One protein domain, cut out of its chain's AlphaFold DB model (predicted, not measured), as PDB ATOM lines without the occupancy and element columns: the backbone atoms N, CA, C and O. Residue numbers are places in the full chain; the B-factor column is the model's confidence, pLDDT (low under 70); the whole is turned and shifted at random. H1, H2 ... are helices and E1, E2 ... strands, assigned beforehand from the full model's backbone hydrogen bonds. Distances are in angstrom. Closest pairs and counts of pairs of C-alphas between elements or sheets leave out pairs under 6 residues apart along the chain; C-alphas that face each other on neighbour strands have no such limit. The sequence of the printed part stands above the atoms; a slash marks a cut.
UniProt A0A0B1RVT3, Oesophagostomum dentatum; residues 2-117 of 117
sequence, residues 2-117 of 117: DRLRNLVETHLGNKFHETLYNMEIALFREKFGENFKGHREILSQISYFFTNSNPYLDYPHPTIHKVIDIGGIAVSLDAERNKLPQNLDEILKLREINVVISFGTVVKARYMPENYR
ATOM      1  N   ASP A   2      16.922  46.813 -35.302       87.44
ATOM      2  CA  ASP A   2      15.466  46.627 -35.139       87.44
ATOM      3  C   ASP A   2      14.840  47.441 -33.998       87.44
ATOM      4  O   ASP A   2      13.781  48.031 -34.167       87.44
ATOM      5  N   ARG A   3      15.523  47.593 -32.855       91.25
ATOM      6  CA  ARG A   3      15.011  48.422 -31.743       91.25
ATOM      7  C   ARG A   3      14.884  49.907 -32.107       91.25
ATOM      8  O   ARG A   3      13.965  50.567 -31.636       91.25
ATOM      9  N   LEU A   4      15.788  50.421 -32.946       93.81
ATOM     10  CA  LEU A   4      15.725  51.802 -33.436       93.81
ATOM     11  C   LEU A   4      14.565  51.967 -34.421       93.81
ATOM     12  O   LEU A   4      13.826  52.942 -34.334       93.81
ATOM     13  N   ARG A   5      14.373  50.990 -35.313       91.62
ATOM     14  CA  ARG A   5      13.232  50.954 -36.229       91.62
ATOM     15  C   ARG A   5      11.908  50.949 -35.464       91.62
ATOM     16  O   ARG A   5      11.080  51.812 -35.719       91.62
ATOM     17  N   ASN A   6      11.761  50.078 -34.466       91.62
ATOM     18  CA  ASN A   6      10.554  50.019 -33.637       91.62
ATOM     19  C   ASN A   6      10.297  51.342 -32.903       91.62
ATOM     20  O   ASN A   6       9.152  51.767 -32.788       91.62
ATOM     21  N   LEU A   7      11.348  52.019 -32.420       93.94
ATOM     22  CA  LEU A   7      11.218  53.333 -31.786       93.94
ATOM     23  C   LEU A   7      10.678  54.380 -32.768       93.94
ATOM     24  O   LEU A   7       9.756  55.122 -32.430       93.94
ATOM     25  N   VAL A   8      11.234  54.425 -33.982       93.50
ATOM     26  CA  VAL A   8      10.791  55.341 -35.042       93.50
ATOM     27  C   VAL A   8       9.350  55.037 -35.446       93.50
ATOM     28  O   VAL A   8       8.529  55.951 -35.477       93.50
ATOM     29  N   GLU A   9       9.020  53.768 -35.689       91.38
ATOM     30  CA  GLU A   9       7.663  53.324 -36.032       91.38
ATOM     31  C   GLU A   9       6.662  53.686 -34.929       91.38
ATOM     32  O   GLU A   9       5.618  54.268 -35.217       91.38
ATOM     33  N   THR A  10       7.009  53.451 -33.660       92.62
ATOM     34  CA  THR A  10       6.152  53.803 -32.516       92.62
ATOM     35  C   THR A  10       5.936  55.313 -32.427       92.62
ATOM     36  O   THR A  10       4.814  55.776 -32.230       92.62
ATOM     37  N   HIS A  11       6.996  56.108 -32.587       93.56
ATOM     38  CA  HIS A  11       6.892  57.564 -32.499       93.56
ATOM     39  C   HIS A  11       6.065  58.154 -33.649       93.56
ATOM     40  O   HIS A  11       5.203  59.007 -33.418       93.56
ATOM     41  N   LEU A  12       6.289  57.681 -34.878       93.44
ATOM     42  CA  LEU A  12       5.514  58.087 -36.050       93.44
ATOM     43  C   LEU A  12       4.046  57.671 -35.921       93.44
ATOM     44  O   LEU A  12       3.169  58.494 -36.179       93.44
ATOM     45  N   GLY A  13       3.780  56.445 -35.462       91.81
ATOM     46  CA  GLY A  13       2.428  55.949 -35.208       91.81
ATOM     47  C   GLY A  13       1.687  56.807 -34.183       91.81
ATOM     48  O   GLY A  13       0.590  57.289 -34.458       91.81
ATOM     49  N   ASN A  14       2.317  57.102 -33.044       91.88
ATOM     50  CA  ASN A  14       1.723  57.964 -32.020       91.88
ATOM     51  C   ASN A  14       1.390  59.356 -32.566       91.88
ATOM     52  O   ASN A  14       0.293  59.864 -32.341       91.88
ATOM     53  N   LYS A  15       2.307  59.968 -33.325       93.19
ATOM     54  CA  LYS A  15       2.075  61.292 -33.913       93.19
ATOM     55  C   LYS A  15       0.949  61.270 -34.948       93.19
ATOM     56  O   LYS A  15       0.162  62.214 -35.005       93.19
ATOM     57  N   PHE A  16       0.860  60.205 -35.742       93.31
ATOM     58  CA  PHE A  16      -0.225  60.002 -36.696       93.31
ATOM     59  C   PHE A  16      -1.585  59.935 -35.988       93.31
ATOM     60  O   PHE A  16      -2.472  60.720 -36.316       93.31
ATOM     61  N   HIS A  17      -1.726  59.081 -34.968       90.56
ATOM     62  CA  HIS A  17      -2.975  58.947 -34.212       90.56
ATOM     63  C   HIS A  17      -3.375  60.241 -33.493       90.56
ATOM     64  O   HIS A  17      -4.517  60.672 -33.613       90.56
ATOM     65  N   GLU A  18      -2.440  60.905 -32.811       92.56
ATOM     66  CA  GLU A  18      -2.703  62.195 -32.156       92.56
ATOM     67  C   GLU A  18      -3.162  63.262 -33.156       92.56
ATOM     68  O   GLU A  18      -4.076  64.035 -32.875       92.56
ATOM     69  N   THR A  19      -2.570  63.294 -34.354       93.94
ATOM     70  CA  THR A  19      -2.983  64.238 -35.401       93.94
ATOM     71  C   THR A  19      -4.417  63.965 -35.848       93.94
ATOM     72  O   THR A  19      -5.213  64.899 -35.907       93.94
ATOM     73  N   LEU A  20      -4.768  62.699 -36.101       94.38
ATOM     74  CA  LEU A  20      -6.128  62.318 -36.483       94.38
ATOM     75  C   LEU A  20      -7.155  62.697 -35.410       94.38
ATOM     76  O   LEU A  20      -8.149  63.346 -35.730       94.38
ATOM     77  N   TYR A  21      -6.891  62.374 -34.140       94.19
ATOM     78  CA  TYR A  21      -7.798  62.729 -33.047       94.19
ATOM     79  C   TYR A  21      -7.945  64.243 -32.882       94.19
ATOM     80  O   TYR A  21      -9.042  64.730 -32.624       94.19
ATOM     81  N   ASN A  22      -6.865  65.010 -33.042       94.38
ATOM     82  CA  ASN A  22      -6.936  66.468 -32.944       94.38
ATOM     83  C   ASN A  22      -7.739  67.085 -34.093       94.38
ATOM     84  O   ASN A  22      -8.520  68.004 -33.854       94.38
ATOM     85  N   MET A  23      -7.592  66.565 -35.316       95.75
ATOM     86  CA  MET A  23      -8.407  66.985 -36.460       95.75
ATOM     87  C   MET A  23      -9.887  66.669 -36.239       95.75
ATOM     88  O   MET A  23     -10.738  67.518 -36.484       95.75
ATOM     89  N   GLU A  24     -10.199  65.476 -35.734       95.38
ATOM     90  CA  GLU A  24     -11.570  65.078 -35.420       95.38
ATOM     91  C   GLU A  24     -12.185  65.995 -34.353       95.38
ATOM     92  O   GLU A  24     -13.234  66.593 -34.584       95.38
ATOM     93  N   ILE A  25     -11.504  66.195 -33.221       96.56
ATOM     94  CA  ILE A  25     -11.979  67.084 -32.152       96.56
ATOM     95  C   ILE A  25     -12.147  68.530 -32.636       96.56
ATOM     96  O   ILE A  25     -13.091  69.192 -32.207       96.56
ATOM     97  N   ALA A  26     -11.290  69.023 -33.537       96.44
ATOM     98  CA  ALA A  26     -11.453  70.350 -34.129       96.44
ATOM     99  C   ALA A  26     -12.777  70.468 -34.906       96.44
ATOM    100  O   ALA A  26     -13.518  71.425 -34.695       96.44
ATOM    101  N   LEU A  27     -13.127  69.460 -35.713       96.81
ATOM    102  CA  LEU A  27     -14.412  69.413 -36.424       96.81
ATOM    103  C   LEU A  27     -15.604  69.321 -35.460       96.81
ATOM    104  O   LEU A  27     -16.641  69.950 -35.677       96.81
ATOM    105  N   PHE A  28     -15.474  68.561 -34.369       96.81
ATOM    106  CA  PHE A  28     -16.513  68.509 -33.338       96.81
ATOM    107  C   PHE A  28     -16.689  69.857 -32.632       96.81
ATOM    108  O   PHE A  28     -17.824  70.259 -32.384       96.81
ATOM    109  N   ARG A  29     -15.607  70.584 -32.341       97.50
ATOM    110  CA  ARG A  29     -15.683  71.926 -31.743       97.50
ATOM    111  C   ARG A  29     -16.297  72.949 -32.684       97.50
ATOM    112  O   ARG A  29     -17.133  73.731 -32.245       97.50
ATOM    113  N   GLU A  30     -15.978  72.884 -33.973       97.31
ATOM    114  CA  GLU A  30     -16.620  73.720 -34.991       97.31
ATOM    115  C   GLU A  30     -18.142  73.493 -35.018       97.31
ATOM    116  O   GLU A  30     -18.922  74.443 -35.072       97.31
ATOM    117  N   LYS A  31     -18.581  72.232 -34.925       97.44
ATOM    118  CA  LYS A  31     -19.998  71.866 -35.041       97.44
ATOM    119  C   LYS A  31     -20.806  72.017 -33.748       97.44
ATOM    120  O   LYS A  31     -21.985  72.360 -33.806       97.44
ATOM    121  N   PHE A  32     -20.215  71.707 -32.598       96.31
ATOM    122  CA  PHE A  32     -20.910  71.609 -31.305       96.31
ATOM    123  C   PHE A  32     -20.434  72.647 -30.275       96.31
ATOM    124  O   PHE A  32     -20.973  72.701 -29.170       96.31
ATOM    125  N   GLY A  33     -19.463  73.488 -30.643       96.50
ATOM    126  CA  GLY A  33     -18.903  74.562 -29.828       96.50
ATOM    127  C   GLY A  33     -17.540  74.227 -29.218       96.50
ATOM    128  O   GLY A  33     -17.214  73.072 -28.942       96.50
ATOM    129  N   GLU A  34     -16.760  75.270 -28.929       94.44
ATOM    130  CA  GLU A  34     -15.388  75.177 -28.394       94.44
ATOM    131  C   GLU A  34     -15.271  74.380 -27.086       94.44
ATOM    132  O   GLU A  34     -14.236  73.779 -26.800       94.44
ATOM    133  N   ASN A  35     -16.356  74.314 -26.311       95.25
ATOM    134  CA  ASN A  35     -16.419  73.564 -25.056       95.25
ATOM    135  C   ASN A  35     -16.528  72.040 -25.255       95.25
ATOM    136  O   ASN A  35     -16.627  71.303 -24.271       95.25
ATOM    137  N   PHE A  36     -16.537  71.541 -26.498       95.56
ATOM    138  CA  PHE A  36     -16.533  70.106 -26.757       95.56
ATOM    139  C   PHE A  36     -15.247  69.458 -26.214       95.56
ATOM    140  O   PHE A  36     -14.117  69.893 -26.490       95.56
ATOM    141  N   LYS A  37     -15.442  68.401 -25.420       95.19
ATOM    142  CA  LYS A  37     -14.390  67.699 -24.676       95.19
ATOM    143  C   LYS A  37     -13.356  67.077 -25.608       95.19
ATOM    144  O   LYS A  37     -13.670  66.635 -26.707       95.19
ATOM    145  N   GLY A  38     -12.108  67.013 -25.151       94.25
ATOM    146  CA  GLY A  38     -11.041  66.338 -25.893       94.25
ATOM    147  C   GLY A  38     -11.182  64.814 -25.861       94.25
ATOM    148  O   GLY A  38     -11.761  64.255 -24.930       94.25
ATOM    149  N   HIS A  39     -10.581  64.127 -26.836       91.44
ATOM    150  CA  HIS A  39     -10.670  62.667 -26.971       91.44
ATOM    151  C   HIS A  39     -10.252  61.914 -25.690       91.44
ATOM    152  O   HIS A  39     -10.939  60.989 -25.268       91.44
ATOM    153  N   ARG A  40      -9.184  62.348 -25.001       91.00
ATOM    154  CA  ARG A  40      -8.726  61.725 -23.739       91.00
ATOM    155  C   ARG A  40      -9.712  61.898 -22.585       91.00
ATOM    156  O   ARG A  40      -9.852  61.000 -21.761       91.00
ATOM    157  N   GLU A  41     -10.375  63.050 -22.513       94.19
ATOM    158  CA  GLU A  41     -11.379  63.316 -21.480       94.19
ATOM    159  C   GLU A  41     -12.640  62.489 -21.732       94.19
ATOM    160  O   GLU A  41     -13.183  61.894 -20.804       94.19
ATOM    161  N   ILE A  42     -13.066  62.392 -22.993       92.81
ATOM    162  CA  ILE A  42     -14.183  61.531 -23.384       92.81
ATOM    163  C   ILE A  42     -13.870  60.084 -22.986       92.81
ATOM    164  O   ILE A  42     -14.643  59.480 -22.247       92.81
ATOM    165  N   LEU A  43     -12.705  59.561 -23.388       90.00
ATOM    166  CA  LEU A  43     -12.284  58.187 -23.095       90.00
ATOM    167  C   LEU A  43     -12.166  57.878 -21.594       90.00
ATOM    168  O   LEU A  43     -12.387  56.737 -21.199       90.00
ATOM    169  N   SER A  44     -11.840  58.849 -20.737       91.00
ATOM    170  CA  SER A  44     -11.770  58.605 -19.288       91.00
ATOM    171  C   SER A  44     -13.152  58.547 -18.623       91.00
ATOM    172  O   SER A  44     -13.324  57.868 -17.607       91.00
ATOM    173  N   GLN A  45     -14.145  59.219 -19.211       92.88
ATOM    174  CA  GLN A  45     -15.496  59.360 -18.661       92.88
ATOM    175  C   GLN A  45     -16.505  58.345 -19.217       92.88
ATOM    176  O   GLN A  45     -17.608  58.245 -18.681       92.88
ATOM    177  N   ILE A  46     -16.159  57.567 -20.250       93.19
ATOM    178  CA  ILE A  46     -17.076  56.558 -20.799       93.19
ATOM    179  C   ILE A  46     -17.422  55.460 -19.777       93.19
ATOM    180  O   ILE A  46     -16.594  55.020 -18.962       93.19
ATOM    181  N   SER A  47     -18.671  54.994 -19.845       94.94
ATOM    182  CA  SER A  47     -19.171  53.867 -19.047       94.94
ATOM    183  C   SER A  47     -18.776  52.524 -19.655       94.94
ATOM    184  O   SER A  47     -18.296  51.655 -18.934       94.94
ATOM    185  N   TYR A  48     -18.924  52.396 -20.977       94.19
ATOM    186  CA  TYR A  48     -18.609  51.195 -21.746       94.19
ATOM    187  C   TYR A  48     -17.877  51.558 -23.036       94.19
ATOM    188  O   TYR A  48     -18.121  52.618 -23.616       94.19
ATOM    189  N   PHE A  49     -17.005  50.663 -23.485       92.31
ATOM    190  CA  PHE A  49     -16.285  50.763 -24.745       92.31
ATOM    191  C   PHE A  49     -16.521  49.487 -25.547       92.31
ATOM    192  O   PHE A  49     -16.055  48.423 -25.153       92.31
ATOM    193  N   PHE A  50     -17.277  49.580 -26.639       92.31
ATOM    194  CA  PHE A  50     -17.591  48.419 -27.467       92.31
ATOM    195  C   PHE A  50     -16.549  48.263 -28.569       92.31
ATOM    196  O   PHE A  50     -16.382  49.153 -29.404       92.31
ATOM    197  N   THR A  51     -15.859  47.131 -28.577       90.94
ATOM    198  CA  THR A  51     -14.794  46.798 -29.526       90.94
ATOM    199  C   THR A  51     -15.297  45.761 -30.506       90.94
ATOM    200  O   THR A  51     -15.815  44.725 -30.108       90.94
ATOM    201  N   ASN A  52     -15.144  46.014 -31.804       91.00
ATOM    202  CA  ASN A  52     -15.463  45.021 -32.825       91.00
ATOM    203  C   ASN A  52     -14.359  43.955 -32.905       91.00
ATOM    204  O   ASN A  52     -13.558  43.962 -33.838       91.00
ATOM    205  N   SER A  53     -14.287  43.103 -31.886       88.44
ATOM    206  CA  SER A  53     -13.244  42.101 -31.689       88.44
ATOM    207  C   SER A  53     -13.842  40.768 -31.242       88.44
ATOM    208  O   SER A  53     -14.916  40.708 -30.644       88.44
ATOM    209  N   ASN A  54     -13.138  39.681 -31.556       87.94
ATOM    210  CA  ASN A  54     -13.416  38.355 -31.029       87.94
ATOM    211  C   ASN A  54     -12.244  37.937 -30.119       87.94
ATOM    212  O   ASN A  54     -11.173  37.640 -30.653       87.94
ATOM    213  N   PRO A  55     -12.443  37.822 -28.792       84.50
ATOM    214  CA  PRO A  55     -11.372  37.527 -27.831       84.50
ATOM    215  C   PRO A  55     -10.582  36.242 -28.104       84.50
ATOM    216  O   PRO A  55      -9.466  36.090 -27.616       84.50
ATOM    217  N   TYR A  56     -11.161  35.296 -28.849       86.19
ATOM    218  CA  TYR A  56     -10.506  34.033 -29.193       86.19
ATOM    219  C   TYR A  56      -9.640  34.113 -30.454       86.19
ATOM    220  O   TYR A  56      -8.801  33.240 -30.666       86.19
ATOM    221  N   LEU A  57      -9.875  35.110 -31.310       88.19
ATOM    222  CA  LEU A  57      -9.190  35.274 -32.596       88.19
ATOM    223  C   LEU A  57      -8.290  36.508 -32.634       88.19
ATOM    224  O   LEU A  57      -7.410  36.584 -33.489       88.19
ATOM    225  N   ASP A  58      -8.531  37.476 -31.752       87.19
ATOM    226  CA  ASP A  58      -7.770  38.714 -31.704       87.19
ATOM    227  C   ASP A  58      -6.440  38.544 -30.961       87.19
ATOM    228  O   ASP A  58      -6.223  37.606 -30.187       87.19
ATOM    229  N   TYR A  59      -5.522  39.470 -31.212       87.56
ATOM    230  CA  TYR A  59      -4.242  39.502 -30.526       87.56
ATOM    231  C   TYR A  59      -4.433  39.822 -29.038       87.56
ATOM    232  O   TYR A  59      -5.245  40.677 -28.686       87.56
ATOM    233  N   PRO A  60      -3.647  39.204 -28.140       87.06
ATOM    234  CA  PRO A  60      -3.731  39.515 -26.723       87.06
ATOM    235  C   PRO A  60      -3.307  40.966 -26.482       87.06
ATOM    236  O   PRO A  60      -2.184  41.363 -26.801       87.06
ATOM    237  N   HIS A  61      -4.194  41.746 -25.873       87.19
ATOM    238  CA  HIS A  61      -3.926  43.122 -25.478       87.19
ATOM    239  C   HIS A  61      -4.440  43.393 -24.057       87.19
ATOM    240  O   HIS A  61      -5.357  42.718 -23.579       87.19
ATOM    241  N   PRO A  62      -3.879  44.388 -23.348       89.50
ATOM    242  CA  PRO A  62      -4.447  44.841 -22.086       89.50
ATOM    243  C   PRO A  62      -5.888  45.327 -22.286       89.50
ATOM    244  O   PRO A  62      -6.181  46.047 -23.243       89.50
ATOM    245  N   THR A  63      -6.783  44.950 -21.376       89.75
ATOM    246  CA  THR A  63      -8.186  45.380 -21.376       89.75
ATOM    247  C   THR A  63      -8.658  45.683 -19.952       89.75
ATOM    248  O   THR A  63      -7.989  45.337 -18.977       89.75
ATOM    249  N   ILE A  64      -9.798  46.359 -19.821       90.75
ATOM    250  CA  ILE A  64     -10.435  46.703 -18.542       90.75
ATOM    251  C   ILE A  64     -11.905  46.283 -18.574       90.75
ATOM    252  O   ILE A  64     -12.493  46.190 -19.645       90.75
ATOM    253  N   HIS A  65     -12.546  46.122 -17.413       91.19
ATOM    254  CA  HIS A  65     -13.943  45.654 -17.317       91.19
ATOM    255  C   HIS A  65     -14.992  46.528 -18.034       91.19
ATOM    256  O   HIS A  65     -16.137  46.111 -18.177       91.19
ATOM    257  N   LYS A  66     -14.628  47.745 -18.457       93.56
ATOM    258  CA  LYS A  66     -15.491  48.628 -19.258       93.56
ATOM    259  C   LYS A  66     -15.486  48.288 -20.752       93.56
ATOM    260  O   LYS A  66     -16.352  48.777 -21.471       93.56
ATOM    261  N   VAL A  67     -14.506  47.522 -21.224       92.75
ATOM    262  CA  VAL A  67     -14.387  47.122 -22.628       92.75
ATOM    263  C   VAL A  67     -15.233  45.875 -22.852       92.75
ATOM    264  O   VAL A  67     -15.116  44.903 -22.109       92.75
ATOM    265  N   ILE A  68     -16.109  45.930 -23.850       92.75
ATOM    266  CA  ILE A  68     -17.022  44.853 -24.220       92.75
ATOM    267  C   ILE A  68     -16.759  44.502 -25.681       92.75
ATOM    268  O   ILE A  68     -17.072  45.285 -26.578       92.75
ATOM    269  N   ASP A  69     -16.235  43.305 -25.910       91.94
ATOM    270  CA  ASP A  69     -16.000  42.796 -27.254       91.94
ATOM    271  C   ASP A  69     -17.315  42.338 -27.899       91.94
ATOM    272  O   ASP A  69     -18.025  41.465 -27.392       91.94
ATOM    273  N   ILE A  70     -17.648  42.945 -29.035       90.50
ATOM    274  CA  ILE A  70     -18.733  42.541 -29.924       90.50
ATOM    275  C   ILE A  70     -18.109  41.798 -31.111       90.50
ATOM    276  O   ILE A  70     -17.371  42.374 -31.904       90.50
ATOM    277  N   GLY A  71     -18.388  40.495 -31.208       79.12
ATOM    278  CA  GLY A  71     -17.707  39.523 -32.079       79.12
ATOM    279  C   GLY A  71     -17.930  39.655 -33.590       79.12
ATOM    280  O   GLY A  71     -18.059  38.632 -34.259       79.12
ATOM    281  N   GLY A  72     -17.982  40.870 -34.135       74.19
ATOM    282  CA  GLY A  72     -18.139  41.128 -35.564       74.19
ATOM    283  C   GLY A  72     -19.413  41.900 -35.896       74.19
ATOM    284  O   GLY A  72     -20.465  41.303 -36.114       74.19
ATOM    285  N   ILE A  73     -19.314  43.222 -36.047       77.88
ATOM    286  CA  ILE A  73     -20.247  43.997 -36.870       77.88
ATOM    287  C   ILE A  73     -19.990  43.577 -38.318       77.88
ATOM    288  O   ILE A  73     -19.109  44.109 -38.994       77.88
ATOM    289  N   ALA A  74     -20.724  42.566 -38.766       73.81
ATOM    290  CA  ALA A  74     -20.660  42.064 -40.126       73.81
ATOM    291  C   ALA A  74     -21.782  42.662 -40.981       73.81
ATOM    292  O   ALA A  74     -22.837  43.068 -40.487       73.81
ATOM    293  N   VAL A  75     -21.554  42.687 -42.293       73.44
ATOM    294  CA  VAL A  75     -22.615  42.960 -43.265       73.44
ATOM    295  C   VAL A  75     -23.679  41.868 -43.126       73.44
ATOM    296  O   VAL A  75     -23.351  40.701 -42.909       73.44
ATOM    297  N   SER A  76     -24.955  42.247 -43.229       81.50
ATOM    298  CA  SER A  76     -26.064  41.287 -43.256       81.50
ATOM    299  C   SER A  76     -25.778  40.199 -44.288       81.50
ATOM    300  O   SER A  76     -25.402  40.527 -45.404       81.50
ATOM    301  N   LEU A  77     -25.985  38.929 -43.940       79.88
ATOM    302  CA  LEU A  77     -25.795  37.793 -44.852       79.88
ATOM    303  C   LEU A  77     -27.000  37.567 -45.785       79.88
ATOM    304  O   LEU A  77     -27.201  36.468 -46.292       79.88
ATOM    305  N   ASP A  78     -27.822  38.595 -46.001       87.62
ATOM    306  CA  ASP A  78     -28.972  38.539 -46.899       87.62
ATOM    307  C   ASP A  78     -28.507  38.278 -48.343       87.62
ATOM    308  O   ASP A  78     -27.918  39.141 -48.999       87.62
ATOM    309  N   ALA A  79     -28.759  37.067 -48.836       79.75
ATOM    310  CA  ALA A  79     -28.348  36.632 -50.166       79.75
ATOM    311  C   ALA A  79     -29.062  37.395 -51.296       79.75
ATOM    312  O   ALA A  79     -28.537  37.471 -52.408       79.75
ATOM    313  N   GLU A  80     -30.235  37.981 -51.036       83.12
ATOM    314  CA  GLU A  80     -30.929  38.797 -52.031       83.12
ATOM    315  C   GLU A  80     -30.301  40.182 -52.160       83.12
ATOM    316  O   GLU A  80     -30.178  40.699 -53.272       83.12
ATOM    317  N   ARG A  81     -29.862  40.762 -51.038       82.81
ATOM    318  CA  ARG A  81     -29.185  42.068 -51.014       82.81
ATOM    319  C   ARG A  81     -27.728  41.992 -51.453       82.81
ATOM    320  O   ARG A  81     -27.230  42.945 -52.043       82.81
ATOM    321  N   ASN A  82     -27.055  40.872 -51.200       85.88
ATOM    322  CA  ASN A  82     -25.638  40.680 -51.515       85.88
ATOM    323  C   ASN A  82     -25.417  39.851 -52.787       85.88
ATOM    324  O   ASN A  82     -24.512  39.017 -52.843       85.88
ATOM    325  N   LYS A  83     -26.243  40.058 -53.819       89.94
ATOM    326  CA  LYS A  83     -26.019  39.410 -55.114       89.94
ATOM    327  C   LYS A  83     -24.709  39.897 -55.722       89.94
ATOM    328  O   LYS A  83     -24.457  41.099 -55.813       89.94
ATOM    329  N   LEU A  84     -23.891  38.946 -56.162       89.44
ATOM    330  CA  LEU A  84     -22.675  39.263 -56.891       89.44
ATOM    331  C   LEU A  84     -23.029  39.935 -58.227       89.44
ATOM    332  O   LEU A  84     -23.999  39.539 -58.880       89.44
ATOM    333  N   PRO A  85     -22.231  40.921 -58.664       94.06
ATOM    334  CA  PRO A  85     -22.264  41.393 -60.039       94.06
ATOM    335  C   PRO A  85     -22.161  40.221 -61.022       94.06
ATOM    336  O   PRO A  85     -21.347  39.315 -60.821       94.06
ATOM    337  N   GLN A  86     -22.958  40.257 -62.093       94.69
ATOM    338  CA  GLN A  86     -23.079  39.153 -63.054       94.69
ATOM    339  C   GLN A  86     -21.720  38.684 -63.594       94.69
ATOM    340  O   GLN A  86     -21.462  37.490 -63.672       94.69
ATOM    341  N   ASN A  87     -20.815  39.616 -63.891       96.06
ATOM    342  CA  ASN A  87     -19.480  39.295 -64.385       96.06
ATOM    343  C   ASN A  87     -18.646  38.478 -63.381       96.06
ATOM    344  O   ASN A  87     -17.886  37.607 -63.789       96.06
ATOM    345  N   LEU A  88     -18.764  38.749 -62.077       94.25
ATOM    346  CA  LEU A  88     -18.049  37.990 -61.048       94.25
ATOM    347  C   LEU A  88     -18.690  36.619 -60.833       94.25
ATOM    348  O   LEU A  88     -17.969  35.635 -60.692       94.25
ATOM    349  N   ASP A  89     -20.020  36.553 -60.846       94.31
ATOM    350  CA  ASP A  89     -20.763  35.296 -60.735       94.31
ATOM    351  C   ASP A  89     -20.417  34.336 -61.888       94.31
ATOM    352  O   ASP A  89     -20.090  33.174 -61.652       94.31
ATOM    353  N   GLU A  90     -20.382  34.835 -63.125       96.00
ATOM    354  CA  GLU A  90     -19.967  34.060 -64.300       96.00
ATOM    355  C   GLU A  90     -18.522  33.556 -64.178       96.00
ATOM    356  O   GLU A  90     -18.268  32.379 -64.426       96.00
ATOM    357  N   ILE A  91     -17.583  34.408 -63.744       95.50
ATOM    358  CA  ILE A  91     -16.171  34.028 -63.572       95.50
ATOM    359  C   ILE A  91     -16.015  32.941 -62.504       95.50
ATOM    360  O   ILE A  91     -15.297  31.965 -62.727       95.50
ATOM    361  N   LEU A  92     -16.676  33.094 -61.354       94.56
ATOM    362  CA  LEU A  92     -16.571  32.145 -60.244       94.56
ATOM    363  C   LEU A  92     -17.247  30.805 -60.565       94.56
ATOM    364  O   LEU A  92     -16.808  29.772 -60.068       94.56
ATOM    365  N   LYS A  93     -18.258  30.790 -61.441       95.94
ATOM    366  CA  LYS A  93     -18.918  29.561 -61.916       95.94
ATOM    367  C   LYS A  93     -18.081  28.732 -62.891       95.94
ATOM    368  O   LYS A  93     -18.413  27.572 -63.120       95.94
ATOM    369  N   LEU A  94     -16.999  29.278 -63.459       96.69
ATOM    370  CA  LEU A  94     -16.141  28.541 -64.400       96.69
ATOM    371  C   LEU A  94     -15.423  27.348 -63.758       96.69
ATOM    372  O   LEU A  94     -14.989  26.442 -64.471       96.69
ATOM    373  N   ARG A  95     -15.226  27.367 -62.435       95.44
ATOM    374  CA  ARG A  95     -14.508  26.329 -61.689       95.44
ATOM    375  C   ARG A  95     -15.208  26.047 -60.371       95.44
ATOM    376  O   ARG A  95     -15.736  26.949 -59.735       95.44
ATOM    377  N   GLU A  96     -15.140  24.795 -59.939       95.06
ATOM    378  CA  GLU A  96     -15.682  24.366 -58.648       95.06
ATOM    379  C   GLU A  96     -14.886  24.942 -57.463       95.06
ATOM    380  O   GLU A  96     -15.460  25.311 -56.442       95.06
ATOM    381  N   ILE A  97     -13.563  25.085 -57.616       96.06
ATOM    382  CA  ILE A  97     -12.664  25.624 -56.587       96.06
ATOM    383  C   ILE A  97     -12.128  26.982 -57.044       96.06
ATOM    384  O   ILE A  97     -11.481  27.089 -58.088       96.06
ATOM    385  N   ASN A  98     -12.363  28.012 -56.229       94.75
ATOM    386  CA  ASN A  98     -11.917  29.384 -56.463       94.75
ATOM    387  C   ASN A  98     -11.053  29.878 -55.294       94.75
ATOM    388  O   ASN A  98     -11.319  29.548 -54.138       94.75
ATOM    389  N   VAL A  99     -10.049  30.709 -55.587       92.38
ATOM    390  CA  VAL A  99      -9.219  31.390 -54.581       92.38
ATOM    391  C   VAL A  99      -9.399  32.894 -54.747       92.38
ATOM    392  O   VAL A  99      -9.144  33.436 -55.821       92.38
ATOM    393  N   VAL A 100      -9.836  33.573 -53.685       91.06
ATOM    394  CA  VAL A 100     -10.004  35.032 -53.659       91.06
ATOM    395  C   VAL A 100      -8.856  35.649 -52.872       91.06
ATOM    396  O   VAL A 100      -8.626  35.291 -51.720       91.06
ATOM    397  N   ILE A 101      -8.147  36.593 -53.490       88.75
ATOM    398  CA  ILE A 101      -7.020  37.303 -52.878       88.75
ATOM    399  C   ILE A 101      -7.373  38.788 -52.786       88.75
ATOM    400  O   ILE A 101      -7.717  39.414 -53.786       88.75
ATOM    401  N   SER A 102      -7.263  39.359 -51.587       88.50
ATOM    402  CA  SER A 102      -7.430  40.791 -51.336       88.50
ATOM    403  C   SER A 102      -6.401  41.265 -50.314       88.50
ATOM    404  O   SER A 102      -6.231  40.642 -49.272       88.50
ATOM    405  N   PHE A 103      -5.740  42.388 -50.603       88.81
ATOM    406  CA  PHE A 103      -4.801  43.062 -49.691       88.81
ATOM    407  C   PHE A 103      -5.439  44.270 -48.984       88.81
ATOM    408  O   PHE A 103      -4.752  45.088 -48.370       88.81
ATOM    409  N   GLY A 104      -6.761  44.415 -49.105       89.19
ATOM    410  CA  GLY A 104      -7.468  45.618 -48.688       89.19
ATOM    411  C   GLY A 104      -7.204  46.807 -49.616       89.19
ATOM    412  O   GLY A 104      -6.667  46.680 -50.714       89.19
ATOM    413  N   THR A 105      -7.629  47.989 -49.183       87.94
ATOM    414  CA  THR A 105      -7.591  49.218 -49.995       87.94
ATOM    415  C   THR A 105      -6.290  50.008 -49.851       87.94
ATOM    416  O   THR A 105      -5.990  50.854 -50.692       87.94
ATOM    417  N   VAL A 106      -5.510  49.737 -48.801       86.31
ATOM    418  CA  VAL A 106      -4.279  50.476 -48.478       86.31
ATOM    419  C   VAL A 106      -3.088  49.948 -49.280       86.31
ATOM    420  O   VAL A 106      -2.314  50.730 -49.833       86.31
ATOM    421  N   VAL A 107      -2.949  48.624 -49.391       86.31
ATOM    422  CA  VAL A 107      -1.834  47.982 -50.095       86.31
ATOM    423  C   VAL A 107      -2.283  47.579 -51.494       86.31
ATOM    424  O   VAL A 107      -3.146  46.723 -51.671       86.31
ATOM    425  N   LYS A 108      -1.686  48.185 -52.524       85.56
ATOM    426  CA  LYS A 108      -2.017  47.856 -53.915       85.56
ATOM    427  C   LYS A 108      -1.202  46.657 -54.384       85.56
ATOM    428  O   LYS A 108       0.021  46.747 -54.471       85.56
ATOM    429  N   ALA A 109      -1.889  45.604 -54.827       85.75
ATOM    430  CA  ALA A 109      -1.272  44.408 -55.412       85.75
ATOM    431  C   ALA A 109      -0.319  44.719 -56.584       85.75
ATOM    432  O   ALA A 109       0.648  44.002 -56.811       85.75
ATOM    433  N   ARG A 110      -0.537  45.832 -57.303       85.88
ATOM    434  CA  ARG A 110       0.352  46.300 -58.381       85.88
ATOM    435  C   ARG A 110       1.804  46.515 -57.929       85.88
ATOM    436  O   ARG A 110       2.694  46.449 -58.769       85.88
ATOM    437  N   TYR A 111       2.036  46.810 -56.652       87.38
ATOM    438  CA  TYR A 111       3.380  47.034 -56.115       87.38
ATOM    439  C   TYR A 111       4.041  45.755 -55.586       87.38
ATOM    440  O   TYR A 111       5.133  45.828 -55.032       87.38
ATOM    441  N   MET A 112       3.397  44.595 -55.749       87.31
ATOM    442  CA  MET A 112       4.001  43.311 -55.420       87.31
ATOM    443  C   MET A 112       5.217  43.065 -56.331       87.31
ATOM    444  O   MET A 112       5.075  43.171 -57.554       87.31
ATOM    445  N   PRO A 113       6.403  42.767 -55.768       89.56
ATOM    446  CA  PRO A 113       7.596  42.485 -56.559       89.56
ATOM    447  C   PRO A 113       7.399  41.289 -57.499       89.56
ATOM    448  O   PRO A 113       6.674  40.351 -57.170       89.56
ATOM    449  N   GLU A 114       8.071  41.296 -58.653       88.06
ATOM    450  CA  GLU A 114       7.915  40.243 -59.671       88.06
ATOM    451  C   GLU A 114       8.295  38.852 -59.167       88.06
ATOM    452  O   GLU A 114       7.668  37.878 -59.553       88.06
ATOM    453  N   ASN A 115       9.257  38.749 -58.251       90.94
ATOM    454  CA  ASN A 115       9.671  37.469 -57.680       90.94
ATOM    455  C   ASN A 115       8.603  36.813 -56.780       90.94
ATOM    456  O   ASN A 115       8.818  35.692 -56.327       90.94
ATOM    457  N   TYR A 116       7.501  37.512 -56.492       75.50
ATOM    458  CA  TYR A 116       6.352  36.985 -55.757       75.50
ATOM    459  C   TYR A 116       5.059  36.934 -56.595       75.50
ATOM    460  O   TYR A 116       4.044  36.475 -56.074       75.50
ATOM    461  N   ARG A 117       5.064  37.417 -57.847       61.38
ATOM    462  CA  ARG A 117       3.914  37.298 -58.767       61.38
ATOM    463  C   ARG A 117       3.850  35.914 -59.392       61.38
ATOM    464  O   ARG A 117       2.702  35.472 -59.613       61.38
TER     465      ARG A 117
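What this domain is: This is residues 2 to 117 of the 117 residues of a protein of Oesophagostomum dentatum (UniProt A0A0B1RVT3). A long helix, H1, runs along one side of an open, extended model, and its residues 2 to 17 stick out free; the short helix H2 lies crosswise near H1, and a tiny sheet of two parallel strands, E1 and E2, follows. After E2 a long arm reaches away, holds the small helix H3 far from the other elements, and turns back in a tail with no named element. The printed part has 116 residues with three named helices and two named strands, in the order H1, H2, E1, E2, H3; the class is mostly helix, though under half of the residues, 52, are in named elements. It is extended, with a radius of gyration of the C-alphas of 21.4 A and spans of 59 by 43 by 35 A.

How they stand to each other: H1, residues 2 to 32, and H2, residues 39 to 45, are close but not clearly touching; their closest C-alphas, of Tyr 21 and His 39, are 6.7 A apart. Their lines are about perpendicular, at 81 degrees. E1, residues 49 to 51, and E2, residues 67 to 69, are parallel neighbours at 28 degrees; N 68 and O 49 are within hydrogen-bond range at 2.8 A. H3, residues 86 to 93, is apart from H1, H2 and E1. In H1, H2 and H3 every O i to N i+4 pair is within hydrogen-bond range.

Where its parts are: H1 begins at C-alpha 2 (15.466, 46.627, -35.139) and is 44.3 A long. H2 is 10.2 A, E1 6.4 A and E2 6.5 A. H3 is 10.5 A long and ends at C-alpha 93 (-18.918, 29.561, -61.916).

The domain as a whole: The C-alphas farthest apart, of Asn 35 and Arg 95, are 59.8 A apart. The printed part has no cut. The links E1 to E2 and E2 to H3 are long. Residue 117 alone has a pLDDT under 70.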